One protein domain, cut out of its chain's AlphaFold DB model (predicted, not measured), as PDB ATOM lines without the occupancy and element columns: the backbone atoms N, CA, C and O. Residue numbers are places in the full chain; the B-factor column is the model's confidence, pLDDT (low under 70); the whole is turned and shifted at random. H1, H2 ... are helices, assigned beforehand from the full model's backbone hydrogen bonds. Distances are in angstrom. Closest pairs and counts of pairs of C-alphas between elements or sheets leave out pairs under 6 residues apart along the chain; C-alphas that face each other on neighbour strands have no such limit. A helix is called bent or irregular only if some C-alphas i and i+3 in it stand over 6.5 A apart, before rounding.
ATOM      1  N   ALA A 136     118.332 123.007 169.812       84.94
ATOM      2  CA  ALA A 136     117.300 122.041 170.196       84.94
ATOM      3  C   ALA A 136     115.943 122.343 169.539       84.94
ATOM      4  O   ALA A 136     115.245 121.430 169.105       84.94
ATOM      5  N   PHE A 137     115.590 123.624 169.423       88.12
ATOM      6  CA  PHE A 137     114.360 124.025 168.753       88.12
ATOM      7  C   PHE A 137     114.463 123.921 167.236       88.12
ATOM      8  O   PHE A 137     113.505 123.496 166.607       88.12
ATOM      9  N   ALA A 138     115.622 124.212 166.642       91.06
ATOM     10  CA  ALA A 138     115.850 123.943 165.224       91.06
ATOM     11  C   ALA A 138     115.607 122.456 164.904       91.06
ATOM     12  O   ALA A 138     114.844 122.147 163.996       91.06
ATOM     13  N   ALA A 139     116.154 121.536 165.708       92.00
ATOM     14  CA  ALA A 139     115.909 120.099 165.555       92.00
ATOM     15  C   ALA A 139     114.427 119.718 165.752       92.00
ATOM     16  O   ALA A 139     113.893 118.860 165.044       92.00
ATOM     17  N   GLN A 140     113.737 120.373 166.690       92.00
ATOM     18  CA  GLN A 140     112.299 120.186 166.873       92.00
ATOM     19  C   GLN A 140     111.500 120.683 165.663       92.00
ATOM     20  O   GLN A 140     110.597 119.982 165.217       92.00
ATOM     21  N   MET A 141     111.840 121.847 165.106       94.69
ATOM     22  CA  MET A 141     111.224 122.374 163.889       94.69
ATOM     23  C   MET A 141     111.401 121.394 162.731       94.69
ATOM     24  O   MET A 141     110.414 121.055 162.095       94.69
ATOM     25  N   GLU A 142     112.600 120.842 162.515       95.62
ATOM     26  CA  GLU A 142     112.822 119.793 161.501       95.62
ATOM     27  C   GLU A 142     111.876 118.593 161.684       95.62
ATOM     28  O   GLU A 142     111.290 118.109 160.717       95.62
ATOM     29  N   THR A 143     111.664 118.155 162.930       95.25
ATOM     30  CA  THR A 143     110.725 117.065 163.255       95.25
ATOM     31  C   THR A 143     109.268 117.459 162.989       95.25
ATOM     32  O   THR A 143     108.472 116.638 162.537       95.25
ATOM     33  N   LEU A 144     108.907 118.717 163.257       96.12
ATOM     34  CA  LEU A 144     107.563 119.256 163.046       96.12
ATOM     35  C   LEU A 144     107.279 119.635 161.593       96.12
ATOM     36  O   LEU A 144     106.113 119.778 161.241       96.12
ATOM     37  N   ARG A 145     108.294 119.774 160.736       97.25
ATOM     38  CA  ARG A 145     108.123 120.217 159.347       97.25
ATOM     39  C   ARG A 145     107.036 119.456 158.574       97.25
ATOM     40  O   ARG A 145     106.167 120.129 158.022       97.25
ATOM     41  N   PRO A 146     107.027 118.107 158.511       96.62
ATOM     42  CA  PRO A 146     105.968 117.395 157.795       96.62
ATOM     43  C   PRO A 146     104.583 117.658 158.399       96.62
ATOM     44  O   PRO A 146     103.625 117.822 157.658       96.62
ATOM     45  N   ILE A 147     104.490 117.789 159.726       97.19
ATOM     46  CA  ILE A 147     103.233 118.088 160.423       97.19
ATOM     47  C   ILE A 147     102.740 119.495 160.062       97.19
ATOM     48  O   ILE A 147     101.559 119.667 159.792       97.19
ATOM     49  N   ILE A 148     103.635 120.490 160.011       98.19
ATOM     50  CA  ILE A 148     103.308 121.867 159.608       98.19
ATOM     51  C   ILE A 148     102.759 121.892 158.177       98.19
ATOM     52  O   ILE A 148     101.741 122.530 157.932       98.19
ATOM     53  N   LEU A 149     103.410 121.187 157.249       98.12
ATOM     54  CA  LEU A 149     102.973 121.099 155.852       98.12
ATOM     55  C   LEU A 149     101.602 120.431 155.721       98.12
ATOM     56  O   LEU A 149     100.729 120.938 155.023       98.12
ATOM     57  N   ASP A 150     101.404 119.312 156.414       97.75
ATOM     58  CA  ASP A 150     100.148 118.574 156.365       97.75
ATOM     59  C   ASP A 150      99.001 119.372 157.011       97.75
ATOM     60  O   ASP A 150      97.876 119.356 156.511       97.75
ATOM     61  N   ALA A 151      99.274 120.082 158.109       98.31
ATOM     62  CA  ALA A 151      98.308 120.954 158.772       98.31
ATOM     63  C   ALA A 151      97.954 122.162 157.895       98.31
ATOM     64  O   ALA A 151      96.779 122.504 157.772       98.31
ATOM     65  N   ALA A 152      98.937 122.767 157.222       98.56
ATOM     66  CA  ALA A 152      98.691 123.847 156.276       98.56
ATOM     67  C   ALA A 152      97.761 123.403 155.141       98.56
ATOM     68  O   ALA A 152      96.781 124.084 154.875       98.56
ATOM     69  N   ALA A 153      97.994 122.228 154.548       98.19
ATOM     70  CA  ALA A 153      97.134 121.685 153.493       98.19
ATOM     71  C   ALA A 153      95.701 121.359 153.958       98.19
ATOM     72  O   ALA A 153      94.779 121.329 153.149       98.19
ATOM     73  N   ARG A 154      95.494 121.089 155.254       98.00
ATOM     74  CA  ARG A 154      94.151 120.874 155.823       98.00
ATOM     75  C   ARG A 154      93.395 122.174 156.080       98.00
ATOM     76  O   ARG A 154      92.184 122.199 155.898       98.00
ATOM     77  N   HIS A 155      94.097 123.190 156.571       98.44
ATOM     78  CA  HIS A 155      93.498 124.408 157.124       98.44
ATOM     79  C   HIS A 155      93.516 125.599 156.164       98.44
ATOM     80  O   HIS A 155      92.802 126.580 156.374       98.44
ATOM     81  N   ASN A 156      94.347 125.554 155.127       98.38
ATOM     82  CA  ASN A 156      94.354 126.572 154.098       98.38
ATOM     83  C   ASN A 156      93.295 126.248 153.041       98.38
ATOM     84  O   ASN A 156      93.347 125.205 152.398       98.38
ATOM     85  N   ASP A 157      92.376 127.183 152.817       97.44
ATOM     86  CA  ASP A 157      91.574 127.232 151.598       97.44
ATOM     87  C   ASP A 157      92.156 128.329 150.690       97.44
ATOM     88  O   ASP A 157      91.923 129.517 150.953       97.44
ATOM     89  N   PRO A 158      92.895 127.976 149.616       97.69
ATOM     90  CA  PRO A 158      93.501 128.949 148.711       97.69
ATOM     91  C   PRO A 158      92.503 129.916 148.065       97.69
ATOM     92  O   PRO A 158      92.875 131.043 147.731       97.69
ATOM     93  N   ALA A 159      91.238 129.515 147.894       97.00
ATOM     94  CA  ALA A 159      90.211 130.384 147.324       97.00
ATOM     95  C   ALA A 159      89.793 131.494 148.299       97.00
ATOM     96  O   ALA A 159      89.387 132.580 147.877       97.00
ATOM     97  N   VAL A 160      89.913 131.240 149.605       96.44
ATOM     98  CA  VAL A 160      89.573 132.192 150.668       96.44
ATOM     99  C   VAL A 160      90.800 133.009 151.074       96.44
ATOM    100  O   VAL A 160      90.712 134.231 151.215       96.44
ATOM    101  N   SER A 161      91.943 132.349 151.256       97.75
ATOM    102  CA  SER A 161      93.181 132.958 151.744       97.75
ATOM    103  C   SER A 161      93.957 133.709 150.661       97.75
ATOM    104  O   SER A 161      94.675 134.658 150.975       97.75
ATOM    105  N   GLY A 162      93.818 133.302 149.394       97.62
ATOM    106  CA  GLY A 162      94.621 133.807 148.282       97.62
ATOM    107  C   GLY A 162      96.085 133.353 148.314       97.62
ATOM    108  O   GLY A 162      96.907 133.941 147.613       97.62
ATOM    109  N   MET A 163      96.427 132.349 149.129       97.56
ATOM    110  CA  MET A 163      97.780 131.797 149.244       97.56
ATOM    111  C   MET A 163      97.782 130.278 149.069       97.56
ATOM    112  O   MET A 163      96.793 129.611 149.368       97.56
ATOM    113  N   ASP A 164      98.893 129.727 148.586       97.94
ATOM    114  CA  ASP A 164      99.083 128.278 148.539       97.94
ATOM    115  C   ASP A 164      99.462 127.711 149.920       97.94
ATOM    116  O   ASP A 164      99.822 128.437 150.852       97.94
ATOM    117  N   ASP A 165      99.380 126.387 150.052       98.19
ATOM    118  CA  ASP A 165      99.623 125.699 151.325       98.19
ATOM    119  C   ASP A 165     101.064 125.877 151.806       98.19
ATOM    120  O   ASP A 165     101.322 125.929 153.007       98.19
ATOM    121  N   ALA A 166     102.014 126.018 150.874       97.69
ATOM    122  CA  ALA A 166     103.404 126.307 151.196       97.69
ATOM    123  C   ALA A 166     103.535 127.679 151.868       97.69
ATOM    124  O   ALA A 166     104.130 127.780 152.936       97.69
ATOM    125  N   THR A 167     102.913 128.715 151.305       98.19
ATOM    126  CA  THR A 167     102.889 130.061 151.886       98.19
ATOM    127  C   THR A 167     102.181 130.068 153.240       98.19
ATOM    128  O   THR A 167     102.653 130.713 154.177       98.19
ATOM    129  N   PHE A 168     101.087 129.321 153.400       98.62
ATOM    130  CA  PHE A 168     100.421 129.195 154.698       98.62
ATOM    131  C   PHE A 168     101.325 128.496 155.734       98.62
ATOM    132  O   PHE A 168     101.475 128.977 156.861       98.62
ATOM    133  N   ALA A 169     102.021 127.424 155.337       98.62
ATOM    134  CA  ALA A 169     103.015 126.736 156.160       98.62
ATOM    135  C   ALA A 169     104.199 127.645 156.543       98.62
ATOM    136  O   ALA A 169     104.695 127.568 157.670       98.62
ATOM    137  N   GLU A 170     104.638 128.540 155.649       98.44
ATOM    138  CA  GLU A 170     105.659 129.551 155.958       98.44
ATOM    139  C   GLU A 170     105.203 130.464 157.097       98.44
ATOM    140  O   GLU A 170     105.988 130.759 157.997       98.44
ATOM    141  N   ILE A 171     103.934 130.880 157.103       98.56
ATOM    142  CA  ILE A 171     103.369 131.733 158.159       98.56
ATOM    143  C   ILE A 171     103.257 130.960 159.479       98.56
ATOM    144  O   ILE A 171     103.570 131.507 160.538       98.56
ATOM    145  N   MET A 172     102.889 129.678 159.440       98.50
ATOM    146  CA  MET A 172     102.919 128.821 160.629       98.50
ATOM    147  C   MET A 172     104.334 128.715 161.213       98.50
ATOM    148  O   MET A 172     104.532 128.935 162.409       98.50
ATOM    149  N   ALA A 173     105.336 128.431 160.376       97.56
ATOM    150  CA  ALA A 173     106.731 128.347 160.804       97.56
ATOM    151  C   ALA A 173     107.248 129.694 161.335       97.56
ATOM    152  O   ALA A 173     107.931 129.729 162.357       97.56
ATOM    153  N   LEU A 174     106.882 130.800 160.684       96.88
ATOM    154  CA  LEU A 174     107.188 132.164 161.110       96.88
ATOM    155  C   LEU A 174     106.691 132.440 162.532       96.88
ATOM    156  O   LEU A 174     107.454 132.937 163.362       96.88
ATOM    157  N   VAL A 175     105.430 132.099 162.817       96.19
ATOM    158  CA  VAL A 175     104.847 132.252 164.154       96.19
ATOM    159  C   VAL A 175     105.602 131.390 165.164       96.19
ATOM    160  O   VAL A 175     106.037 131.912 166.184       96.19
ATOM    161  N   LEU A 176     105.855 130.111 164.867       94.88
ATOM    162  CA  LEU A 176     106.595 129.222 165.774       94.88
ATOM    163  C   LEU A 176     108.010 129.733 166.080       94.88
ATOM    164  O   LEU A 176     108.435 129.712 167.236       94.88
ATOM    165  N   TYR A 177     108.734 130.228 165.070       92.38
ATOM    166  CA  TYR A 177     110.043 130.845 165.277       92.38
ATOM    167  C   TYR A 177     109.951 132.073 166.180       92.38
ATOM    168  O   TYR A 177     110.715 132.175 167.137       92.38
ATOM    169  N   ASN A 178     108.998 132.966 165.921       90.88
ATOM    170  CA  ASN A 178     108.822 134.189 166.699       90.88
ATOM    171  C   ASN A 178     108.364 133.921 168.149       90.88
ATOM    172  O   ASN A 178     108.778 134.630 169.063       90.88
ATOM    173  N   GLU A 179     107.552 132.884 168.384       85.94
ATOM    174  CA  GLU A 179     107.078 132.486 169.722       85.94
ATOM    175  C   GLU A 179     108.146 131.766 170.556       85.94
ATOM    176  O   GLU A 179     108.134 131.832 171.790       85.94
ATOM    177  N   HIS A 180     109.109 131.097 169.914       76.56
ATOM    178  CA  HIS A 180     110.241 130.505 170.627       76.56
ATOM    179  C   HIS A 180     111.155 131.560 171.261       76.56
ATOM    180  O   HIS A 180     111.854 131.263 172.232       76.56
ATOM    181  N   PHE A 181     111.093 132.804 170.781       67.62
ATOM    182  CA  PHE A 181     111.783 133.942 171.372       67.62
ATOM    183  C   PHE A 181     110.820 134.776 172.201       67.62
ATOM    184  O   PHE A 181     110.212 135.756 171.759       67.62
ATOM    185  N   GLY A 182     110.714 134.388 173.472       56.97
ATOM    186  CA  GLY A 182     110.133 135.258 174.477       56.97
ATOM    187  C   GLY A 182     110.909 136.573 174.490       56.97
ATOM    188  O   GLY A 182     112.124 136.568 174.673       56.97
ATOM    189  N   TRP A 183     110.197 137.693 174.352       57.75
ATOM    190  CA  TRP A 183     110.713 139.066 174.474       57.75
ATOM    191  C   TRP A 183     111.744 139.257 175.603       57.75
ATOM    192  O   TRP A 183     112.611 140.117 175.515       57.75
ATOM    193  N   LEU A 184     111.649 138.464 176.676       59.81
ATOM    194  CA  LEU A 184     112.549 138.481 177.824       59.81
ATOM    195  C   LEU A 184     113.987 138.063 177.475       59.81
ATOM    196  O   LEU A 184     114.931 138.642 177.999       59.81
ATOM    197  N   GLU A 185     114.171 137.081 176.595       59.91
ATOM    198  CA  GLU A 185     115.498 136.611 176.172       59.91
ATOM    199  C   GLU A 185     116.181 137.537 175.173       59.91
ATOM    200  O   GLU A 185     117.409 137.540 175.053       59.91
ATOM    201  N   GLU A 186     115.370 138.277 174.422       59.69
ATOM    202  CA  GLU A 186     115.818 139.341 173.532       59.69
ATOM    203  C   GLU A 186     116.169 140.586 174.345       59.69
ATOM    204  O   GLU A 186     117.239 141.158 174.168       59.69
ATOM    205  N   ALA A 187     115.305 140.966 175.291       61.22
ATOM    206  CA  ALA A 187     115.525 142.113 176.162       61.22
ATOM    207  C   ALA A 187     116.696 141.895 177.131       61.22
ATOM    208  O   ALA A 187     117.361 142.857 177.510       61.22
ATOM    209  N   VAL A 188     116.942 140.648 177.548       65.88
ATOM    210  CA  VAL A 188     117.979 140.306 178.525       65.88
ATOM    211  C   VAL A 188     118.657 138.983 178.125       65.88
ATOM    212  O   VAL A 188     118.357 137.932 178.698       65.88
ATOM    213  N   PRO A 189     119.607 138.995 177.162       69.62
ATOM    214  CA  PRO A 189     120.326 137.795 176.717       69.62
ATOM    215  C   PRO A 189     120.917 136.916 177.837       69.62
ATOM    216  O   PRO A 189     120.869 135.690 177.700       69.62
ATOM    217  N   PRO A 190     121.400 137.468 178.973       73.62
ATOM    218  CA  PRO A 190     121.837 136.662 180.116       73.62
ATOM    219  C   PRO A 190     120.765 135.746 180.731       73.62
ATOM    220  O   PRO A 190     121.121 134.800 181.427       73.62
ATOM    221  N   LEU A 191     119.468 135.982 180.489       66.88
ATOM    222  CA  LEU A 191     118.375 135.154 181.020       66.88
ATOM    223  C   LEU A 191     118.062 133.912 180.172       66.88
ATOM    224  O   LEU A 191     117.318 133.047 180.631       66.88
ATOM    225  N   ARG A 192     118.653 133.763 178.977       71.94
ATOM    226  CA  ARG A 192     118.443 132.597 178.089       71.94
ATOM    227  C   ARG A 192     118.626 131.227 178.775       71.94
ATOM    228  O   ARG A 192     117.835 130.326 178.477       71.94
ATOM    229  N   PRO A 193     119.586 131.031 179.707       75.75
ATOM    230  CA  PRO A 193     119.727 129.767 180.436       75.75
ATOM    231  C   PRO A 193     118.540 129.433 181.355       75.75
ATOM    232  O   PRO A 193     118.347 128.269 181.696       75.75
ATOM    233  N   LEU A 194     117.735 130.426 181.755       69.06
ATOM    234  CA  LEU A 194     116.608 130.251 182.681       69.06
ATOM    235  C   LEU A 194     115.283 129.935 181.977       69.06
ATOM    236  O   LEU A 194     114.336 129.492 182.627       69.06
ATOM    237  N   THR A 195     115.198 130.113 180.660       67.88
ATOM    238  CA  THR A 195     113.973 129.861 179.887       67.88
ATOM    239  C   THR A 195     113.363 128.477 180.102       67.88
ATOM    240  O   THR A 195     112.151 128.417 180.309       67.88
ATOM    241  N   PRO A 196     114.133 127.365 180.101       69.62
ATOM    242  CA  PRO A 196     113.534 126.040 180.272       69.62
ATOM    243  C   PRO A 196     112.770 125.908 181.597       69.62
ATOM    244  O   PRO A 196     111.718 125.275 181.654       69.62
ATOM    245  N   TRP A 197     113.251 126.569 182.655       69.06
ATOM    246  CA  TRP A 197     112.582 126.596 183.955       69.06
ATOM    247  C   TRP A 197     111.281 127.399 183.926       69.06
ATOM    248  O   TRP A 197     110.275 126.965 184.488       69.06
ATOM    249  N   TYR A 198     111.278 128.549 183.248       66.62
ATOM    250  CA  TYR A 198     110.071 129.358 183.069       66.62
ATOM    251  C   TYR A 198     108.985 128.598 182.295       66.62
ATOM    252  O   TYR A 198     107.832 128.561 182.728       66.62
ATOM    253  N   GLN A 199     109.362 127.929 181.203       69.94
ATOM    254  CA  GLN A 199     108.448 127.114 180.399       69.94
ATOM    255  C   GLN A 199     107.870 125.949 181.216       69.94
ATOM    256  O   GLN A 199     106.655 125.753 181.235       69.94
ATOM    257  N   ALA A 200     108.703 125.233 181.979       71.25
ATOM    258  CA  ALA A 200     108.242 124.155 182.856       71.25
ATOM    259  C   ALA A 200     107.259 124.649 183.938       71.25
ATOM    260  O   ALA A 200     106.263 123.981 184.240       71.25
ATOM    261  N   ALA A 201     107.494 125.841 184.498       69.12
ATOM    262  CA  ALA A 201     106.586 126.451 185.463       69.12
ATOM    263  C   ALA A 201     105.226 126.799 184.831       69.12
ATOM    264  O   ALA A 201     104.188 126.496 185.422       69.12
ATOM    265  N   GLN A 202     105.207 127.366 183.618       69.56
ATOM    266  CA  GLN A 202     103.962 127.634 182.888       69.56
ATOM    267  C   GLN A 202     103.182 126.349 182.590       69.56
ATOM    268  O   GLN A 202     101.984 126.295 182.861       69.56
ATOM    269  N   MET A 203     103.854 125.297 182.109       68.25
ATOM    270  CA  MET A 203     103.228 123.990 181.862       68.25
ATOM    271  C   MET A 203     102.606 123.414 183.139       68.25
ATOM    272  O   MET A 203     101.487 122.904 183.112       68.25
ATOM    273  N   THR A 204     103.295 123.558 184.273       70.31
ATOM    274  CA  THR A 204     102.790 123.112 185.578       70.31
ATOM    275  C   THR A 204     101.536 123.884 185.987       70.31
ATOM    276  O   THR A 204     100.556 123.274 186.399       70.31
ATOM    277  N   LEU A 205     101.521 125.214 185.844       64.31
ATOM    278  CA  LEU A 205     100.338 126.033 186.153       64.31
ATOM    279  C   LEU A 205      99.152 125.687 185.242       64.31
ATOM    280  O   LEU A 205      98.013 125.593 185.700       64.31
ATOM    281  N   ASN A 206      99.424 125.445 183.964       65.69
ATOM    282  CA  ASN A 206      98.423 125.062 182.975       65.69
ATOM    283  C   ASN A 206      97.827 123.670 183.243       65.69
ATOM    284  O   ASN A 206      96.632 123.464 183.019       65.69
ATOM    285  N   ALA A 207      98.582 122.740 183.836       66.50
ATOM    286  CA  ALA A 207      98.038 121.455 184.284       66.50
ATOM    287  C   ALA A 207      96.900 121.606 185.320       66.50
ATOM    288  O   ALA A 207      96.042 120.731 185.417       66.50
ATOM    289  N   PHE A 208      96.840 122.735 186.037       69.88
ATOM    290  CA  PHE A 208      95.763 123.070 186.976       69.88
ATOM    291  C   PHE A 208      94.636 123.919 186.356       69.88
ATOM    292  O   PHE A 208      93.837 124.512 187.079       69.88
ATOM    293  N   GLY A 209      94.555 123.989 185.023       58.06
ATOM    294  CA  GLY A 209      93.490 124.702 184.311       58.06
ATOM    295  C   GLY A 209      93.698 126.216 184.214       58.06
ATOM    296  O   GLY A 209      92.744 126.949 183.957       58.06
ATOM    297  N   ALA A 210      94.926 126.703 184.415       64.75
ATOM    298  CA  ALA A 210      95.259 128.093 184.125       64.75
ATOM    299  C   ALA A 210      95.122 128.397 182.620       64.75
ATOM    300  O   ALA A 210      95.260 127.515 181.773       64.75
ATOM    301  N   ASN A 211      94.857 129.665 182.297       72.06
ATOM    302  CA  ASN A 211      94.699 130.155 180.924       72.06
ATOM    303  C   ASN A 211      95.977 130.845 180.412       72.06
ATOM    304  O   ASN A 211      95.913 131.916 179.803       72.06
ATOM    305  N   LEU A 212      97.148 130.296 180.745       69.75
ATOM    306  CA  LEU A 212      98.413 130.812 180.228       69.75
ATOM    307  C   LEU A 212      98.667 130.200 178.855       69.75
ATOM    308  O   LEU A 212      98.231 129.088 178.565       69.75
ATOM    309  N   THR A 213      99.373 130.936 178.010       67.25
ATOM    310  CA  THR A 213      99.768 130.449 176.695       67.25
ATOM    311  C   THR A 213     100.648 129.199 176.829       67.25
ATOM    312  O   THR A 213     101.451 129.091 177.760       67.25
ATOM    313  N   VAL A 214     100.450 128.225 175.940       67.00
ATOM    314  CA  VAL A 214     101.107 126.913 176.017       67.00
ATOM    315  C   VAL A 214     102.071 126.737 174.854       67.00
ATOM    316  O   VAL A 214     101.728 126.958 173.697       67.00
ATOM    317  N   TRP A 215     103.284 126.309 175.171       70.81
ATOM    318  CA  TRP A 215     104.310 125.966 174.192       70.81
ATOM    319  C   TRP A 215     103.927 124.693 173.408       70.81
ATOM    320  O   TRP A 215     103.429 123.768 174.050       70.81
ATOM    321  N   PRO A 216     104.195 124.566 172.087       78.38
ATOM    322  CA  PRO A 216     104.996 125.435 171.209       78.38
ATOM    323  C   PRO A 216     104.282 126.587 170.495       78.38
ATOM    324  O   PRO A 216     104.953 127.531 170.095       78.38
ATOM    325  N   SER A 217     102.962 126.542 170.317       81.62
ATOM    326  CA  SER A 217     102.248 127.547 169.512       81.62
ATOM    327  C   SER A 217     101.786 128.768 170.301       81.62
ATOM    328  O   SER A 217     101.160 129.647 169.735       81.62
ATOM    329  N   ASN A 218     102.055 128.827 171.606       86.75
ATOM    330  CA  ASN A 218     101.647 129.907 172.506       86.75
ATOM    331  C   ASN A 218     100.129 130.208 172.476       86.75
ATOM    332  O   ASN A 218      99.687 131.306 172.813       86.75
ATOM    333  N   ILE A 219      99.309 129.211 172.132       90.19
ATOM    334  CA  ILE A 219      97.846 129.306 172.163       90.19
ATOM    335  C   ILE A 219      97.361 129.218 173.614       90.19
ATOM    336  O   ILE A 219      97.874 128.438 174.421       90.19
ATOM    337  N   ARG A 220      96.367 130.039 173.965       89.12
ATOM    338  CA  ARG A 220      95.696 129.971 175.272       89.12
ATOM    339  C   ARG A 220      94.559 128.950 175.235       89.12
ATOM    340  O   ARG A 220      93.852 128.896 174.227       89.12
ATOM    341  N   PRO A 221      94.280 128.245 176.342       91.31
ATOM    342  CA  PRO A 221      93.128 127.350 176.446       91.31
ATOM    343  C   PRO A 221      91.790 127.968 176.058       91.31
ATOM    344  O   PRO A 221      90.982 127.299 175.428       91.31
ATOM    345  N   SER A 222      91.556 129.241 176.388       94.06
ATOM    346  CA  SER A 222      90.324 129.927 175.987       94.06
ATOM    347  C   SER A 222      90.201 130.074 174.470       94.06
ATOM    348  O   SER A 222      89.126 129.864 173.931       94.06
ATOM    349  N   VAL A 223      91.303 130.371 173.777       95.56
ATOM    350  CA  VAL A 223      91.316 130.514 172.313       95.56
ATOM    351  C   VAL A 223      91.135 129.148 171.650       95.56
ATOM    352  O   VAL A 223      90.382 129.018 170.693       95.56
ATOM    353  N   ALA A 224      91.776 128.104 172.185       96.88
ATOM    354  CA  ALA A 224      91.543 126.728 171.750       96.88
ATOM    355  C   ALA A 224      90.099 126.270 171.995       96.88
ATOM    356  O   ALA A 224      89.539 125.576 171.156       96.88
ATOM    357  N   LEU A 225      89.465 126.695 173.089       97.50
ATOM    358  CA  LEU A 225      88.047 126.427 173.311       97.50
ATOM    359  C   LEU A 225      87.161 127.100 172.256       97.50
ATOM    360  O   LEU A 225      86.235 126.459 171.777       97.50
ATOM    361  N   GLU A 226      87.446 128.348 171.879       97.12
ATOM    362  CA  GLU A 226      86.726 129.013 170.783       97.12
ATOM    363  C   GLU A 226      86.861 128.212 169.477       97.12
ATOM    364  O   GLU A 226      85.866 127.963 168.808       97.12
ATOM    365  N   MET A 227      88.069 127.724 169.152       97.81
ATOM    366  CA  MET A 227      88.296 126.851 167.987       97.81
ATOM    367  C   MET A 227      87.466 125.564 168.047       97.81
ATOM    368  O   MET A 227      86.822 125.207 167.072       97.81
ATOM    369  N   LEU A 228      87.443 124.888 169.199       97.69
ATOM    370  CA  LEU A 228      86.665 123.658 169.408       97.69
ATOM    371  C   LEU A 228      85.145 123.881 169.416       97.69
ATOM    372  O   LEU A 228      84.383 122.915 169.466       97.69
ATOM    373  N   ARG A 229      84.702 125.139 169.438       97.31
ATOM    374  CA  ARG A 229      83.296 125.543 169.361       97.31
ATOM    375  C   ARG A 229      82.936 126.186 168.031       97.31
ATOM    376  O   ARG A 229      81.836 126.720 167.926       97.31
ATOM    377  N   ASP A 230      83.841 126.162 167.053       97.62
ATOM    378  CA  ASP A 230      83.638 126.810 165.756       97.62
ATOM    379  C   ASP A 230      83.452 128.338 165.870       97.62
ATOM    380  O   ASP A 230      82.914 128.987 164.979       97.62
ATOM    381  N   GLU A 231      83.892 128.951 166.975       97.19
ATOM    382  CA  GLU A 231      83.648 130.363 167.273       97.19
ATOM    383  C   GLU A 231      84.742 131.257 166.674       97.19
ATOM    384  O   GLU A 231      85.939 131.105 166.934       97.19
ATOM    385  N   LEU A 232      84.332 132.287 165.939       96.75
ATOM    386  CA  LEU A 232      85.179 133.367 165.454       96.75
ATOM    387  C   LEU A 232      84.708 134.700 166.052       96.75
ATOM    388  O   LEU A 232      83.693 135.239 165.608       96.75
ATOM    389  N   PRO A 233      85.417 135.276 167.042       93.19
ATOM    390  CA  PRO A 233      85.068 136.591 167.556       93.19
ATOM    391  C   PRO A 233      85.184 137.615 166.427       93.19
ATOM    392  O   PRO A 233      86.039 137.460 165.551       93.19
ATOM    393  N   VAL A 234      84.363 138.669 166.464       91.50
ATOM    394  CA  VAL A 234      84.365 139.783 165.499       91.50
ATOM    395  C   VAL A 234      84.359 141.123 166.234       91.50
ATOM    396  O   VAL A 234      83.684 141.285 167.250       91.50
ATOM    397  N   LYS A 235      85.130 142.102 165.747       84.38
ATOM    398  CA  LYS A 235      85.201 143.448 166.330       84.38
ATOM    399  C   LYS A 235      83.829 144.107 166.230       84.38
ATOM    400  O   LYS A 235      83.235 144.156 165.161       84.38
ATOM    401  N   GLY A 236      83.341 144.632 167.351       85.88
ATOM    402  CA  GLY A 236      82.043 145.307 167.407       85.88
ATOM    403  C   GLY A 236      80.829 144.372 167.433       85.88
ATOM    404  O   GLY A 236      79.715 144.876 167.520       85.88
ATOM    405  N   SER A 237      81.028 143.048 167.417       90.44
ATOM    406  CA  SER A 237      79.961 142.068 167.631       90.44
ATOM    407  C   SER A 237      80.057 141.455 169.027       90.44
ATOM    408  O   SER A 237      81.148 141.167 169.521       90.44
ATOM    409  N   HIS A 238      78.905 141.240 169.662       88.00
ATOM    410  CA  HIS A 238      78.806 140.480 170.911       88.00
ATOM    411  C   HIS A 238      78.677 138.973 170.674       88.00
ATOM    412  O   HIS A 238      78.989 138.191 171.569       88.00
ATOM    413  N   GLU A 239      78.243 138.577 169.478       92.50
ATOM    414  CA  GLU A 239      78.105 137.180 169.080       92.50
ATOM    415  C   GLU A 239      79.247 136.801 168.129       92.50
ATOM    416  O   GLU A 239      79.562 137.573 167.210       92.50
ATOM    417  N   PRO A 240      79.909 135.650 168.345       94.88
ATOM    418  CA  PRO A 240      80.905 135.155 167.410       94.88
ATOM    419  C   PRO A 240      80.230 134.692 166.114       94.88
ATOM    420  O   PRO A 240      79.102 134.200 166.122       94.88
ATOM    421  N   LEU A 241      80.947 134.800 164.997       94.62
ATOM    422  CA  LEU A 241      80.586 134.053 163.796       94.62
ATOM    423  C   LEU A 241      80.867 132.572 164.031       94.62
ATOM    424  O   LEU A 241      81.830 132.232 164.717       94.62
ATOM    425  N   ILE A 242      80.056 131.708 163.429       96.94
ATOM    426  CA  ILE A 242      80.282 130.265 163.462       96.94
ATOM    427  C   ILE A 242      80.941 129.845 162.153       96.94
ATOM    428  O   ILE A 242      80.358 130.019 161.081       96.94
ATOM    429  N   ILE A 243      82.157 129.314 162.247       94.69
ATOM    430  CA  ILE A 243      82.913 128.750 161.129       94.69
ATOM    431  C   ILE A 243      83.347 127.341 161.494       94.69
ATOM    432  O   ILE A 243      83.984 127.135 162.518       94.69
ATOM    433  N   THR A 244      82.994 126.364 160.664       94.69
ATOM    434  CA  THR A 244      83.358 124.971 160.926       94.69
ATOM    435  C   THR A 244      84.870 124.813 160.868       94.69
ATOM    436  O   THR A 244      85.467 124.994 159.811       94.69
ATOM    437  N   LEU A 245      85.470 124.451 161.997       94.25
ATOM    438  CA  LEU A 245      86.896 124.217 162.148       94.25
ATOM    439  C   LEU A 245      87.127 122.773 162.568       94.25
ATOM    440  O   LEU A 245      86.421 122.212 163.405       94.25
ATOM    441  N   HIS A 246      88.169 122.159 162.019       95.81
ATOM    442  CA  HIS A 246      88.538 120.803 162.394       95.81
ATOM    443  C   HIS A 246      89.981 120.740 162.882       95.81
ATOM    444  O   HIS A 246      90.908 120.744 162.083       95.81
ATOM    445  N   VAL A 247      90.181 120.630 164.198       97.25
ATOM    446  CA  VAL A 247      91.515 120.406 164.776       97.25
ATOM    447  C   VAL A 247      91.845 118.915 164.705       97.25
ATOM    448  O   VAL A 247      91.420 118.128 165.558       97.25
ATOM    449  N   ALA A 248      92.595 118.517 163.677       97.12
ATOM    450  CA  ALA A 248      92.899 117.115 163.432       97.12
ATOM    451  C   ALA A 248      93.596 116.464 164.643       97.12
ATOM    452  O   ALA A 248      94.572 116.970 165.193       97.12
ATOM    453  N   GLY A 249      93.079 115.313 165.076       96.94
ATOM    454  CA  GLY A 249      93.623 114.554 166.205       96.94
ATOM    455  C   GLY A 249      93.182 115.023 167.596       96.94
ATOM    456  O   GLY A 249      93.424 114.281 168.557       96.94
ATOM    457  N   SER A 250      92.515 116.178 167.727       97.50
ATOM    458  CA  SER A 250      91.883 116.560 168.995       97.50
ATOM    459  C   SER A 250      90.785 115.560 169.361       97.50
ATOM    460  O   SER A 250      90.064 115.041 168.507       97.50
ATOM    461  N   ARG A 251      90.673 115.257 170.654       97.25
ATOM    462  CA  ARG A 251      89.654 114.348 171.208       97.25
ATOM    463  C   ARG A 251      88.716 115.063 172.171       97.25
ATOM    464  O   ARG A 251      87.913 114.409 172.843       97.25
ATOM    465  N   ILE A 252      88.862 116.378 172.298       97.62
ATOM    466  CA  ILE A 252      88.091 117.180 173.235       97.62
ATOM    467  C   ILE A 252      86.735 117.477 172.618       97.62
ATOM    468  O   ILE A 252      86.623 118.131 171.590       97.62
ATOM    469  N   ASP A 253      85.701 117.027 173.313       97.00
ATOM    470  CA  ASP A 253      84.329 117.471 173.116       97.00
ATOM    471  C   ASP A 253      83.983 118.395 174.294       97.00
ATOM    472  O   ASP A 253      83.829 117.903 175.422       97.00
ATOM    473  N   PRO A 254      83.898 119.726 174.081       97.00
ATOM    474  CA  PRO A 254      83.645 120.683 175.153       97.00
ATOM    475  C   PRO A 254      82.378 120.391 175.964       97.00
ATOM    476  O   PRO A 254      82.346 120.695 177.158       97.00
ATOM    477  N   ALA A 255      81.356 119.771 175.362       96.50
ATOM    478  CA  ALA A 255      80.088 119.477 176.028       96.50
ATOM    479  C   ALA A 255      80.202 118.361 177.085       96.50
ATOM    480  O   ALA A 255      79.331 118.232 177.947       96.50
ATOM    481  N   ARG A 256      81.278 117.562 177.062       97.00
ATOM    482  CA  ARG A 256      81.499 116.459 178.019       97.00
ATOM    483  C   ARG A 256      82.065 116.907 179.362       97.00
ATOM    484  O   ARG A 256      82.079 116.115 180.306       97.00
ATOM    485  N   TYR A 257      82.540 118.142 179.463       96.88
ATOM    486  CA  TYR A 257      83.183 118.660 180.667       96.88
ATOM    487  C   TYR A 257      82.188 119.467 181.495       96.88
ATOM    488  O   TYR A 257      81.502 120.348 180.986       96.88
ATOM    489  N   ARG A 258      82.116 119.176 182.799       94.75
ATOM    490  CA  ARG A 258      81.172 119.843 183.712       94.75
ATOM    491  C   ARG A 258      81.739 121.125 184.310       94.75
ATOM    492  O   ARG A 258      80.976 122.019 184.665       94.75
ATOM    493  N   ALA A 259      83.061 121.210 184.429       94.69
ATOM    494  CA  ALA A 259      83.758 122.375 184.949       94.69
ATOM    495  C   ALA A 259      84.744 122.936 183.919       94.69
ATOM    496  O   ALA A 259      85.492 122.202 183.272       94.69
ATOM    497  N   GLN A 260      84.800 124.265 183.817       92.38
ATOM    498  CA  GLN A 260      85.714 124.962 182.910       92.38
ATOM    499  C   GLN A 260      87.187 124.657 183.214       92.38
ATOM    500  O   GLN A 260      87.998 124.554 182.301       92.38
ATOM    501  N   THR A 261      87.537 124.467 184.486       88.75
ATOM    502  CA  THR A 261      88.898 124.102 184.904       88.75
ATOM    503  C   THR A 261      89.316 122.730 184.375       88.75
ATOM    504  O   THR A 261      90.448 122.576 183.924       88.75
ATOM    505  N   GLU A 262      88.409 121.749 184.373       93.69
ATOM    506  CA  GLU A 262      88.654 120.408 183.824       93.69
ATOM    507  C   GLU A 262      88.822 120.452 182.304       93.69
ATOM    508  O   GLU A 262      89.731 119.819 181.762       93.69
ATOM    509  N   LEU A 263      87.980 121.242 181.630       95.62
ATOM    510  CA  LEU A 263      88.073 121.480 180.193       95.62
ATOM    511  C   LEU A 263      89.405 122.141 179.829       95.62
ATOM    512  O   LEU A 263      90.120 121.649 178.964       95.62
ATOM    513  N   TYR A 264      89.797 123.204 180.531       92.75
ATOM    514  CA  TYR A 264      91.072 123.881 180.282       92.75
ATOM    515  C   TYR A 264      92.266 122.979 180.582       92.75
ATOM    516  O   TYR A 264      93.225 122.976 179.818       92.75
ATOM    517  N   ALA A 265      92.211 122.157 181.632       88.56
ATOM    518  CA  ALA A 265      93.248 121.163 181.895       88.56
ATOM    519  C   ALA A 265      93.320 120.085 180.793       88.56
ATOM    520  O   ALA A 265      94.403 119.581 180.497       88.56
ATOM    521  N   ALA A 266      92.197 119.712 180.171       95.00
ATOM    522  CA  ALA A 266      92.191 118.825 179.009       95.00
ATOM    523  C   ALA A 266      92.799 119.490 177.770       95.00
ATOM    524  O   ALA A 266      93.695 118.909 177.164       95.00
ATOM    525  N   ILE A 267      92.391 120.722 177.464       95.19
ATOM    526  CA  ILE A 267      92.938 121.516 176.355       95.19
ATOM    527  C   ILE A 267      94.445 121.709 176.527       95.19
ATOM    528  O   ILE A 267      95.213 121.452 175.607       95.19
ATOM    529  N   ASN A 268      94.896 122.062 177.731       90.25
ATOM    530  CA  ASN A 268      96.317 122.199 178.037       90.25
ATOM    531  C   ASN A 268      97.102 120.906 177.774       90.25
ATOM    532  O   ASN A 268      98.217 120.975 177.267       90.25
ATOM    533  N   ARG A 269      96.534 119.726 178.064       92.50
ATOM    534  CA  ARG A 269      97.178 118.430 177.774       92.50
ATOM    535  C   ARG A 269      97.322 118.143 176.279       92.50
ATOM    536  O   ARG A 269      98.236 117.407 175.912       92.50
ATOM    537  N   GLU A 270      96.444 118.681 175.438       95.00
ATOM    538  CA  GLU A 270      96.612 118.630 173.984       95.00
ATOM    539  C   GLU A 270      97.626 119.674 173.510       95.00
ATOM    540  O   GLU A 270      98.550 119.328 172.782       95.00
ATOM    541  N   LEU A 271      97.531 120.917 173.989       91.50
ATOM    542  CA  LEU A 271      98.407 122.015 173.564       91.50
ATOM    543  C   LEU A 271      99.886 121.820 173.932       91.50
ATOM    544  O   LEU A 271     100.745 122.366 173.250       91.50
ATOM    545  N   ILE A 272     100.216 121.044 174.972       88.19
ATOM    546  CA  ILE A 272     101.619 120.690 175.274       88.19
ATOM    547  C   ILE A 272     102.202 119.650 174.304       88.19
ATOM    548  O   ILE A 272     103.414 119.432 174.304       88.19
ATOM    549  N   GLN A 273     101.370 118.962 173.517       92.75
ATOM    550  CA  GLN A 273     101.833 117.986 172.535       92.75
ATOM    551  C   GLN A 273     102.221 118.731 171.254       92.75
ATOM    552  O   GLN A 273     101.352 119.350 170.641       92.75
ATOM    553  N   PRO A 274     103.488 118.660 170.799       91.94
ATOM    554  CA  PRO A 274     103.952 119.489 169.689       91.94
ATOM    555  C   PRO A 274     103.128 119.346 168.404       91.94
ATOM    556  O   PRO A 274     102.838 120.346 167.758       91.94
ATOM    557  N   THR A 275     102.702 118.127 168.064       94.94
ATOM    558  CA  THR A 275     101.867 117.862 166.885       94.94
ATOM    559  C   THR A 275     100.507 118.554 166.979       94.94
ATOM    560  O   THR A 275     100.144 119.296 166.077       94.94
ATOM    561  N   LEU A 276      99.776 118.376 168.087       96.88
ATOM    562  CA  LEU A 276      98.465 119.015 168.261       96.88
ATOM    563  C   LEU A 276      98.588 120.532 168.365       96.88
ATOM    564  O   LEU A 276      97.754 121.252 167.835       96.88
ATOM    565  N   ALA A 277      99.642 121.041 168.996       95.62
ATOM    566  CA  ALA A 277      99.884 122.474 169.061       95.62
ATOM    567  C   ALA A 277     100.056 123.120 167.676       95.62
ATOM    568  O   ALA A 277      99.635 124.265 167.497       95.62
ATOM    569  N   VAL A 278     100.646 122.397 166.715       97.44
ATOM    570  CA  VAL A 278     100.732 122.817 165.307       97.44
ATOM    571  C   VAL A 278      99.351 122.814 164.644       97.44
ATOM    572  O   VAL A 278      99.029 123.782 163.963       97.44
ATOM    573  N   GLU A 279      98.509 121.806 164.890       98.12
ATOM    574  CA  GLU A 279      97.121 121.789 164.384       98.12
ATOM    575  C   GLU A 279      96.292 122.949 164.957       98.12
ATOM    576  O   GLU A 279      95.631 123.671 164.218       98.12
ATOM    577  N   TYR A 280      96.382 123.213 166.266       98.25
ATOM    578  CA  TYR A 280      95.723 124.371 166.882       98.25
ATOM    579  C   TYR A 280      96.262 125.703 166.347       98.25
ATOM    580  O   TYR A 280      95.510 126.670 166.243       98.25
ATOM    581  N   LEU A 281      97.550 125.784 166.002       98.38
ATOM    582  CA  LEU A 281      98.087 126.963 165.327       98.38
ATOM    583  C   LEU A 281      97.456 127.127 163.941       98.38
ATOM    584  O   LEU A 281      97.008 128.224 163.623       98.38
ATOM    585  N   ALA A 282      97.396 126.057 163.147       98.62
ATOM    586  CA  ALA A 282      96.805 126.074 161.814       98.62
ATOM    587  C   ALA A 282      95.332 126.513 161.857       98.62
ATOM    588  O   ALA A 282      94.977 127.491 161.199       98.62
ATOM    589  N   ALA A 283      94.522 125.902 162.727       98.50
ATOM    590  CA  ALA A 283      93.129 126.287 162.957       98.50
ATOM    591  C   ALA A 283      92.992 127.749 163.414       98.50
ATOM    592  O   ALA A 283      92.088 128.475 162.996       98.50
ATOM    593  N   ASN A 284      93.911 128.232 164.254       98.56
ATOM    594  CA  ASN A 284      93.905 129.629 164.661       98.56
ATOM    595  C   ASN A 284      94.224 130.572 163.493       98.56
ATOM    596  O   ASN A 284      93.630 131.642 163.406       98.56
ATOM    597  N   LEU A 285      95.149 130.220 162.603       98.69
ATOM    598  CA  LEU A 285      95.451 131.039 161.428       98.69
ATOM    599  C   LEU A 285      94.319 130.991 160.393       98.69
ATOM    600  O   LEU A 285      94.005 132.033 159.824       98.69
ATOM    601  N   GLU A 286      93.649 129.851 160.226       98.62
ATOM    602  CA  GLU A 286      92.428 129.720 159.419       98.62
ATOM    603  C   GLU A 286      91.335 130.683 159.910       98.62
ATOM    604  O   GLU A 286      90.783 131.461 159.132       98.62
ATOM    605  N   ARG A 287      91.103 130.751 161.230       98.25
ATOM    606  CA  ARG A 287      90.232 131.779 161.835       98.25
ATOM    607  C   ARG A 287      90.659 133.196 161.458       98.25
ATOM    608  O   ARG A 287      89.811 134.034 161.167       98.25
ATOM    609  N   GLY A 288      91.963 133.464 161.440       98.19
ATOM    610  CA  GLY A 288      92.520 134.754 161.028       98.19
ATOM    611  C   GLY A 288      92.237 135.084 159.563       98.19
ATOM    612  O   GLY A 288      91.907 136.229 159.252       98.19
ATOM    613  N   VAL A 289      92.291 134.085 158.678       98.62
ATOM    614  CA  VAL A 289      91.902 134.219 157.267       98.62
ATOM    615  C   VAL A 289      90.430 134.612 157.166       98.62
ATOM    616  O   VAL A 289      90.116 135.645 156.573       98.62
ATOM    617  N   TYR A 290      89.528 133.854 157.799       98.25
ATOM    618  CA  TYR A 290      88.098 134.176 157.792       98.25
ATOM    619  C   TYR A 290      87.808 135.543 158.408       98.25
ATOM    620  O   TYR A 290      86.991 136.295 157.874       98.25
ATOM    621  N   ARG A 291      88.509 135.910 159.486       97.62
ATOM    622  CA  ARG A 291      88.362 137.225 160.111       97.62
ATOM    623  C   ARG A 291      88.746 138.352 159.163       97.62
ATOM    624  O   ARG A 291      87.984 139.304 159.026       97.62
ATOM    625  N   ALA A 292      89.898 138.242 158.504       97.69
ATOM    626  CA  ALA A 292      90.362 139.235 157.539       97.69
ATOM    627  C   ALA A 292      89.384 139.378 156.365       97.69
ATOM    628  O   ALA A 292      89.036 140.493 155.980       97.69
ATOM    629  N   ARG A 293      88.865 138.255 155.854       97.00
ATOM    630  CA  ARG A 293      87.846 138.249 154.797       97.00
ATOM    631  C   ARG A 293      86.539 138.898 155.235       97.00
ATOM    632  O   ARG A 293      85.982 139.680 154.471       97.00
ATOM    633  N   HIS A 294      86.074 138.605 156.446       96.25
ATOM    634  CA  HIS A 294      84.865 139.206 157.001       96.25
ATOM    635  C   HIS A 294      84.998 140.726 157.169       96.25
ATOM    636  O   HIS A 294      84.066 141.461 156.861       96.25
ATOM    637  N   GLU A 295      86.165 141.205 157.604       95.88
ATOM    638  CA  GLU A 295      86.443 142.641 157.752       95.88
ATOM    639  C   GLU A 295      86.809 143.344 156.436       95.88
ATOM    640  O   GLU A 295      87.001 144.557 156.422       95.88
ATOM    641  N   GLY A 296      86.907 142.609 155.324       96.75
ATOM    642  CA  GLY A 296      87.271 143.172 154.025       96.75
ATOM    643  C   GLY A 296      88.720 143.659 153.941       96.75
ATOM    644  O   GLY A 296      89.027 144.507 153.103       96.75
ATOM    645  N   VAL A 297      89.617 143.136 154.783       97.31
ATOM    646  CA  VAL A 297      91.041 143.505 154.797       97.31
ATOM    647  C   VAL A 297      91.911 142.439 154.116       97.31
ATOM    648  O   VAL A 297      91.531 141.266 154.055       97.31
ATOM    649  N   PRO A 298      93.094 142.805 153.587       97.38
ATOM    650  CA  PRO A 298      93.981 141.845 152.937       97.38
ATOM    651  C   PRO A 298      94.469 140.739 153.884       97.38
ATOM    652  O   PRO A 298      94.997 141.013 154.963       97.38
ATOM    653  N   VAL A 299      94.382 139.485 153.435       98.25
ATOM    654  CA  VAL A 299      94.994 138.339 154.120       98.25
ATOM    655  C   VAL A 299      96.499 138.369 153.848       98.25
ATOM    656  O   VAL A 299      96.957 138.100 152.742       98.25
ATOM    657  N   THR A 300      97.285 138.748 154.852       98.12
ATOM    658  CA  THR A 300      98.748 138.873 154.753       98.12
ATOM    659  C   THR A 300      99.423 138.181 155.927       98.12
ATOM    660  O   THR A 300      98.803 137.974 156.970       98.12
ATOM    661  N   TRP A 301     100.717 137.870 155.812       98.19
ATOM    662  CA  TRP A 301     101.468 137.319 156.946       98.19
ATOM    663  C   TRP A 301     101.462 138.269 158.154       98.19
ATOM    664  O   TRP A 301     101.426 137.795 159.285       98.19
ATOM    665  N   GLN A 302     101.444 139.595 157.943       98.31
ATOM    666  CA  GLN A 302     101.336 140.573 159.028       98.31
ATOM    667  C   GLN A 302      99.992 140.458 159.743       98.31
ATOM    668  O   GLN A 302      99.963 140.426 160.972       98.31
ATOM    669  N   ALA A 303      98.899 140.375 158.978       98.12
ATOM    670  CA  ALA A 303      97.557 140.215 159.523       98.12
ATOM    671  C   ALA A 303      97.437 138.907 160.312       98.12
ATOM    672  O   ALA A 303      96.944 138.913 161.433       98.12
ATOM    673  N   LEU A 304      97.954 137.797 159.778       98.50
ATOM    674  CA  LEU A 304      97.895 136.493 160.440       98.50
ATOM    675  C   LEU A 304      98.807 136.405 161.680       98.50
ATOM    676  O   LEU A 304      98.407 135.837 162.697       98.50
ATOM    677  N   ALA A 305      99.988 137.028 161.654       96.88
ATOM    678  CA  ALA A 305     100.867 137.133 162.819       96.88
ATOM    679  C   ALA A 305     100.249 138.011 163.927       96.88
ATOM    680  O   ALA A 305     100.244 137.632 165.100       96.88
ATOM    681  N   ALA A 306      99.691 139.169 163.567       96.69
ATOM    682  CA  ALA A 306      99.001 140.042 164.514       96.69
ATOM    683  C   ALA A 306      97.715 139.403 165.060       96.69
ATOM    684  O   ALA A 306      97.418 139.552 166.247       96.69
ATOM    685  N   TRP A 307      96.992 138.649 164.232       97.38
ATOM    686  CA  TRP A 307      95.823 137.880 164.642       97.38
ATOM    687  C   TRP A 307      96.194 136.852 165.702       97.38
ATOM    688  O   TRP A 307      95.582 136.821 166.767       97.38
ATOM    689  N   HIS A 308      97.241 136.068 165.451       96.19
ATOM    690  CA  HIS A 308      97.716 135.075 166.402       96.19
ATOM    691  C   HIS A 308      98.036 135.680 167.779       96.19
ATOM    692  O   HIS A 308      97.684 135.102 168.807       96.19
ATOM    693  N   ASN A 309      98.652 136.865 167.808       92.19
ATOM    694  CA  ASN A 309      99.089 137.482 169.056       92.19
ATOM    695  C   ASN A 309      98.018 138.338 169.762       92.19
ATOM    696  O   ASN A 309      97.951 138.340 170.991       92.19
ATOM    697  N   GLN A 310      97.228 139.105 169.006       93.06
ATOM    698  CA  GLN A 310      96.320 140.140 169.528       93.06
ATOM    699  C   GLN A 310      94.878 140.033 169.010       93.06
ATOM    700  O   GLN A 310      94.041 140.838 169.411       93.06
ATOM    701  N   GLY A 311      94.559 139.081 168.128       94.88
ATOM    702  CA  GLY A 311      93.225 138.970 167.528       94.88
ATOM    703  C   GLY A 311      92.874 140.126 166.579       94.88
ATOM    704  O   GLY A 311      91.698 140.438 166.399       94.88
ATOM    705  N   ILE A 312      93.886 140.786 166.002       95.06
ATOM    706  CA  ILE A 312      93.748 141.934 165.093       95.06
ATOM    707  C   ILE A 312      94.189 141.526 163.687       95.06
ATOM    708  O   ILE A 312      95.269 140.966 163.533       95.06
ATOM    709  N   VAL A 313      93.394 141.865 162.669       97.50
ATOM    710  CA  VAL A 313      93.732 141.632 161.249       97.50
ATOM    711  C   VAL A 313      93.889 142.923 160.441       97.50
ATOM    712  O   VAL A 313      94.660 142.944 159.483       97.50
ATOM    713  N   ALA A 314      93.199 144.002 160.825       97.19
ATOM    714  CA  ALA A 314      93.191 145.254 160.077       97.19
ATOM    715  C   ALA A 314      94.544 145.997 160.170       97.19
ATOM    716  O   ALA A 314      95.023 146.244 161.283       97.19
ATOM    717  N   PRO A 315      95.175 146.389 159.043       97.44
ATOM    718  CA  PRO A 315      96.481 147.056 159.040       97.44
ATOM    719  C   PRO A 315      96.556 148.320 159.907       97.44
ATOM    720  O   PRO A 315      97.553 148.547 160.595       97.44
ATOM    721  N   GLU A 316      95.503 149.133 159.906       97.19
ATOM    722  CA  GLU A 316      95.390 150.351 160.702       97.19
ATOM    723  C   GLU A 316      95.364 150.063 162.208       97.19
ATOM    724  O   GLU A 316      96.051 150.739 162.978       97.19
ATOM    725  N   ASP A 317      94.661 149.009 162.631       96.56
ATOM    726  CA  ASP A 317      94.617 148.581 164.029       96.56
ATOM    727  C   ASP A 317      95.966 147.987 164.462       96.56
ATOM    728  O   ASP A 317      96.418 148.222 165.585       96.56
ATOM    729  N   ILE A 318      96.650 147.260 163.568       96.25
ATOM    730  CA  ILE A 318      98.012 146.754 163.806       96.25
ATOM    731  C   ILE A 318      98.974 147.926 164.012       96.25
ATOM    732  O   ILE A 318      99.761 147.918 164.958       96.25
ATOM    733  N   ALA A 319      98.907 148.951 163.158       96.12
ATOM    734  CA  ALA A 319      99.764 150.129 163.258       96.12
ATOM    735  C   ALA A 319      99.498 150.942 164.539       96.12
ATOM    736  O   ALA A 319     100.446 151.460 165.150       96.12
ATOM    737  N   ALA A 320      98.229 151.028 164.950       95.31
ATOM    738  CA  ALA A 320      97.781 151.738 166.143       95.31
ATOM    739  C   ALA A 320      98.083 150.989 167.453       95.31
ATOM    740  O   ALA A 320      98.249 151.632 168.491       95.31
ATOM    741  N   ASN A 321      98.185 149.656 167.429       93.44
ATOM    742  CA  ASN A 321      98.467 148.834 168.605       93.44
ATOM    743  C   ASN A 321      99.987 148.591 168.769       93.44
ATOM    744  O   ASN A 321     100.576 147.836 167.992       93.44
ATOM    745  N   PRO A 322     100.651 149.158 169.803       89.81
ATOM    746  CA  PRO A 322     102.100 149.019 169.973       89.81
ATOM    747  C   PRO A 322     102.572 147.570 170.124       89.81
ATOM    748  O   PRO A 322     103.652 147.239 169.639       89.81
ATOM    749  N   THR A 323     101.773 146.714 170.765       86.19
ATOM    750  CA  THR A 323     102.093 145.296 170.967       86.19
ATOM    751  C   THR A 323     102.008 144.524 169.654       86.19
ATOM    752  O   THR A 323     102.933 143.784 169.331       86.19
ATOM    753  N   ALA A 324     100.946 144.728 168.868       91.06
ATOM    754  CA  ALA A 324     100.800 144.086 167.559       91.06
ATOM    755  C   ALA A 324     101.903 144.538 166.593       91.06
ATOM    756  O   ALA A 324     102.536 143.713 165.936       91.06
ATOM    757  N   ARG A 325     102.193 145.845 166.555       93.50
ATOM    758  CA  ARG A 325     103.265 146.411 165.731       93.50
ATOM    759  C   ARG A 325     104.635 145.846 166.097       93.50
ATOM    760  O   ARG A 325     105.395 145.472 165.207       93.50
ATOM    761  N   ASP A 326     104.952 145.778 167.390       87.81
ATOM    762  CA  ASP A 326     106.202 145.179 167.861       87.81
ATOM    763  C   ASP A 326     106.283 143.693 167.494       87.81
ATOM    764  O   ASP A 326     107.295 143.241 166.965       87.81
ATOM    765  N   TYR A 327     105.192 142.952 167.686       89.94
ATOM    766  CA  TYR A 327     105.115 141.539 167.338       89.94
ATOM    767  C   TYR A 327     105.381 141.287 165.848       89.94
ATOM    768  O   TYR A 327     106.227 140.460 165.509       89.94
ATOM    769  N   VAL A 328     104.717 142.034 164.959       94.81
ATOM    770  CA  VAL A 328     104.914 141.942 163.502       94.81
ATOM    771  C   VAL A 328     106.343 142.317 163.112       94.81
ATOM    772  O   VAL A 328     106.947 141.650 162.272       94.81
ATOM    773  N   ARG A 329     106.915 143.350 163.743       92.50
ATOM    774  CA  ARG A 329     108.311 143.753 163.519       92.50
ATOM    775  C   ARG A 329     109.292 142.643 163.898       92.50
ATOM    776  O   ARG A 329     110.206 142.376 163.126       92.50
ATOM    777  N   ARG A 330     109.113 141.993 165.053       89.00
ATOM    778  CA  ARG A 330     109.978 140.878 165.482       89.00
ATOM    779  C   ARG A 330     109.829 139.666 164.571       89.00
ATOM    780  O   ARG A 330     110.832 139.123 164.115       89.00
ATOM    781  N   ALA A 331     108.593 139.322 164.207       92.81
ATOM    782  CA  ALA A 331     108.329 138.244 163.263       92.81
ATOM    783  C   ALA A 331     109.042 138.485 161.922       92.81
ATOM    784  O   ALA A 331     109.604 137.552 161.358       92.81
ATOM    785  N   ALA A 332     109.112 139.732 161.440       94.38
ATOM    786  CA  ALA A 332     109.770 140.067 160.175       94.38
ATOM    787  C   ALA A 332     111.214 139.531 160.060       94.38
ATOM    788  O   ALA A 332     111.611 139.115 158.973       94.38
ATOM    789  N   VAL A 333     111.963 139.472 161.170       91.25
ATOM    790  CA  VAL A 333     113.352 138.968 161.224       91.25
ATOM    791  C   VAL A 333     113.449 137.475 160.871       91.25
ATOM    792  O   VAL A 333     114.475 137.013 160.380       91.25
ATOM    793  N   TYR A 334     112.372 136.714 161.073       92.75
ATOM    794  CA  TYR A 334     112.320 135.266 160.853       92.75
ATOM    795  C   TYR A 334     111.733 134.862 159.492       92.75
ATOM    796  O   TYR A 334     111.661 133.670 159.197       92.75
ATOM    797  N   ARG A 335     111.325 135.815 158.642       94.56
ATOM    798  CA  ARG A 335     110.619 135.509 157.383       94.56
ATOM    799  C   ARG A 335     111.431 134.664 156.415       94.56
ATOM    800  O   ARG A 335     110.940 133.639 155.952       94.56
ATOM    801  N   ASP A 336     112.662 135.077 156.125       93.94
ATOM    802  CA  ASP A 336     113.504 134.348 155.173       93.94
ATOM    803  C   ASP A 336     113.864 132.962 155.709       93.94
ATOM    804  O   ASP A 336     113.876 131.989 154.958       93.94
ATOM    805  N   LEU A 337     114.072 132.851 157.026       94.06
ATOM    806  CA  LEU A 337     114.310 131.569 157.676       94.06
ATOM    807  C   LEU A 337     113.106 130.627 157.531       94.06
ATOM    808  O   LEU A 337     113.291 129.478 157.137       94.06
ATOM    809  N   ALA A 338     111.889 131.106 157.803       96.62
ATOM    810  CA  ALA A 338     110.665 130.320 157.665       96.62
ATOM    811  C   ALA A 338     110.435 129.859 156.216       96.62
ATOM    812  O   ALA A 338     110.144 128.684 155.983       96.62
ATOM    813  N   ARG A 339     110.657 130.747 155.239       96.62
ATOM    814  CA  ARG A 339     110.580 130.420 153.808       96.62
ATOM    815  C   ARG A 339     111.564 129.328 153.410       96.62
ATOM    816  O   ARG A 339     111.168 128.313 152.842       96.62
ATOM    817  N   MET A 340     112.848 129.515 153.717       95.69
ATOM    818  CA  MET A 340     113.881 128.525 153.393       95.69
ATOM    819  C   MET A 340     113.595 127.179 154.066       95.69
ATOM    820  O   MET A 340     113.776 126.129 153.453       95.69
ATOM    821  N   PHE A 341     113.111 127.216 155.309       96.06
ATOM    822  CA  PHE A 341     112.750 126.029 156.069       96.06
ATOM    823  C   PHE A 341     111.647 125.209 155.383       96.06
ATOM    824  O   PHE A 341     111.769 123.989 155.315       96.06
ATOM    825  N   ILE A 342     110.601 125.845 154.846       97.00
ATOM    826  CA  ILE A 342     109.528 125.145 154.123       97.00
ATOM    827  C   ILE A 342     109.991 124.679 152.734       97.00
ATOM    828  O   ILE A 342     109.775 123.522 152.360       97.00
ATOM    829  N   ALA A 343     110.708 125.530 151.995       92.50
ATOM    830  CA  ALA A 343     111.191 125.221 150.648       92.50
ATOM    831  C   ALA A 343     112.157 124.019 150.594       92.50
ATOM    832  O   ALA A 343     112.196 123.291 149.593       92.50
ATOM    833  N   ALA A 344     112.922 123.777 151.666       86.06
ATOM    834  CA  ALA A 344     113.857 122.657 151.755       86.06
ATOM    835  C   ALA A 344     113.168 121.285 151.611       86.06
ATOM    836  O   ALA A 344     113.685 120.406 150.917       86.06
ATOM    837  N   ASP A 345     111.984 121.093 152.203       81.38
ATOM    838  CA  ASP A 345     111.266 119.813 152.107       81.38
ATOM    839  C   ASP A 345     110.561 119.641 150.770       81.38
ATOM    840  O   ASP A 345     110.603 118.552 150.204       81.38
ATOM    841  N   LEU A 346     110.001 120.711 150.202       75.19
ATOM    842  CA  LEU A 346     109.447 120.655 148.849       75.19
ATOM    843  C   LEU A 346     110.522 120.228 147.846       75.19
ATOM    844  O   LEU A 346     110.282 119.341 147.027       75.19
ATOM    845  N   SER A 347     111.731 120.775 147.965       71.44
ATOM    846  CA  SER A 347     112.871 120.390 147.126       71.44
ATOM    847  C   SER A 347     113.273 118.921 147.338       71.44
ATOM    848  O   SER A 347     113.525 118.189 146.374       71.44
ATOM    849  N   ALA A 348     113.274 118.452 148.591       68.81
ATOM    850  CA  ALA A 348     113.561 117.060 148.925       68.81
ATOM    851  C   ALA A 348     112.482 116.091 148.405       68.81
ATOM    852  O   ALA A 348     112.821 115.026 147.889       68.81
ATOM    853  N   ARG A 349     111.192 116.451 148.488       76.38
ATOM    854  CA  ARG A 349     110.075 115.666 147.936       76.38
ATOM    855  C   ARG A 349     110.162 115.574 146.415       76.38
ATOM    856  O   ARG A 349     110.059 114.468 145.894       76.38
ATOM    857  N   HIS A 350     110.435 116.677 145.714       71.00
ATOM    858  CA  HIS A 350     110.634 116.663 144.257       71.00
ATOM    859  C   HIS A 350     111.812 115.766 143.849       71.00
ATOM    860  O   HIS A 350     111.688 114.967 142.923       71.00
TER     861      HIS A 350
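This is residues 136 to 350 of the 381 residues of an uncharacterized protein of Roseiflexus castenholzii (strain DSM 13941 / HLO8) (UniProt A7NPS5). This is a rounded body of mostly crossed helices round the long helix H8, with H1b, H3 and H9 packed about it and H6 on its side away from H3. H3 lies between H8 and H12, H11 packs on H3 and H9, and the kinked H5 reaches from H7 out to residues 186 to 191, which stick out. The 215 printed residues have twelve named helices, H1 to H12 in order, and no named strand: the class is all helix. The whole is compact, with a radius of gyration of the C-alphas of 16.7 A and spans of 47 by 44 by 40 A.

Find C-alpha 274 at (103.952, 119.489, 169.689); from there H8 runs 30.2 A to C-alpha 294 at (84.865, 139.206, 157.001). H1, residues 136 to 155, was assigned as one helix by its hydrogen bonds but is bent: C-alphas 143 and 146 are 7.2 A apart, between arms H1a, 136 to 143, and H1b, 146 to 155. Next come H2, 158 to 161, H3, 165 to 180, 22.5 A long, and H4, 183 to 187. H5, 189 to 207, spans 28.7 A and is irregular, with C-alphas 193 and 196 7.2 A apart. Then look for H6 at 221 to 228, H7 at 260 to 271, H9 at 301 to 310, H10 at 315 to 320, H11 at 322 to 332 and H12 at 335 to 350, 23.0 A long.

Start at the hub, H8, which touches six helices. Its closest C-alphas to H1b are Glu 279 and Ala 151, 5.8 A; to H3, Ala 282 and Met 172, 6.8 A; to H9, Gly 288 and Leu 304, 5.7 A; to H6, Tyr 280 and Ala 224, 6.8 A; to H2, Val 289 and Ser 161, 5.8 A. H7 touches H8 only at the corner, Leu 271 and Ala 277, 4.8 A. Farther out, H12 touches H3 at Ala 338 and Leu 174, 5.2 A, at a steep tilt of 47 degrees, opposite ways. H11 touches H9 at Ala 324 and Ala 306, 5.4 A; H10 only just touches H9, with 3 pairs of C-alphas within 8 A, closest Ile 318 and Ala 306, 6.8 A. H5 touches H7 with residues 206 to 207 alone, closest Ala 207 and Ala 265, 5.4 A, and H4 only at the corner, Arg 192 and Glu 185, 5.3 A. Every O i to N i+4 pair is within hydrogen-bond range in H1a, H1b, H3, H4, H6 to H11, but 10 of 15 in H5 and 10 of 12 in H12; H2 is too short for one.

The C-alphas farthest apart, Arg 258 and His 350, are 49.3 A apart. The printed part has no cut; its long links are H5 to H6 and H6 to H7. Mean pLDDT of the printed part is 89.7, with 29 residues under 70, among them 181 to 189.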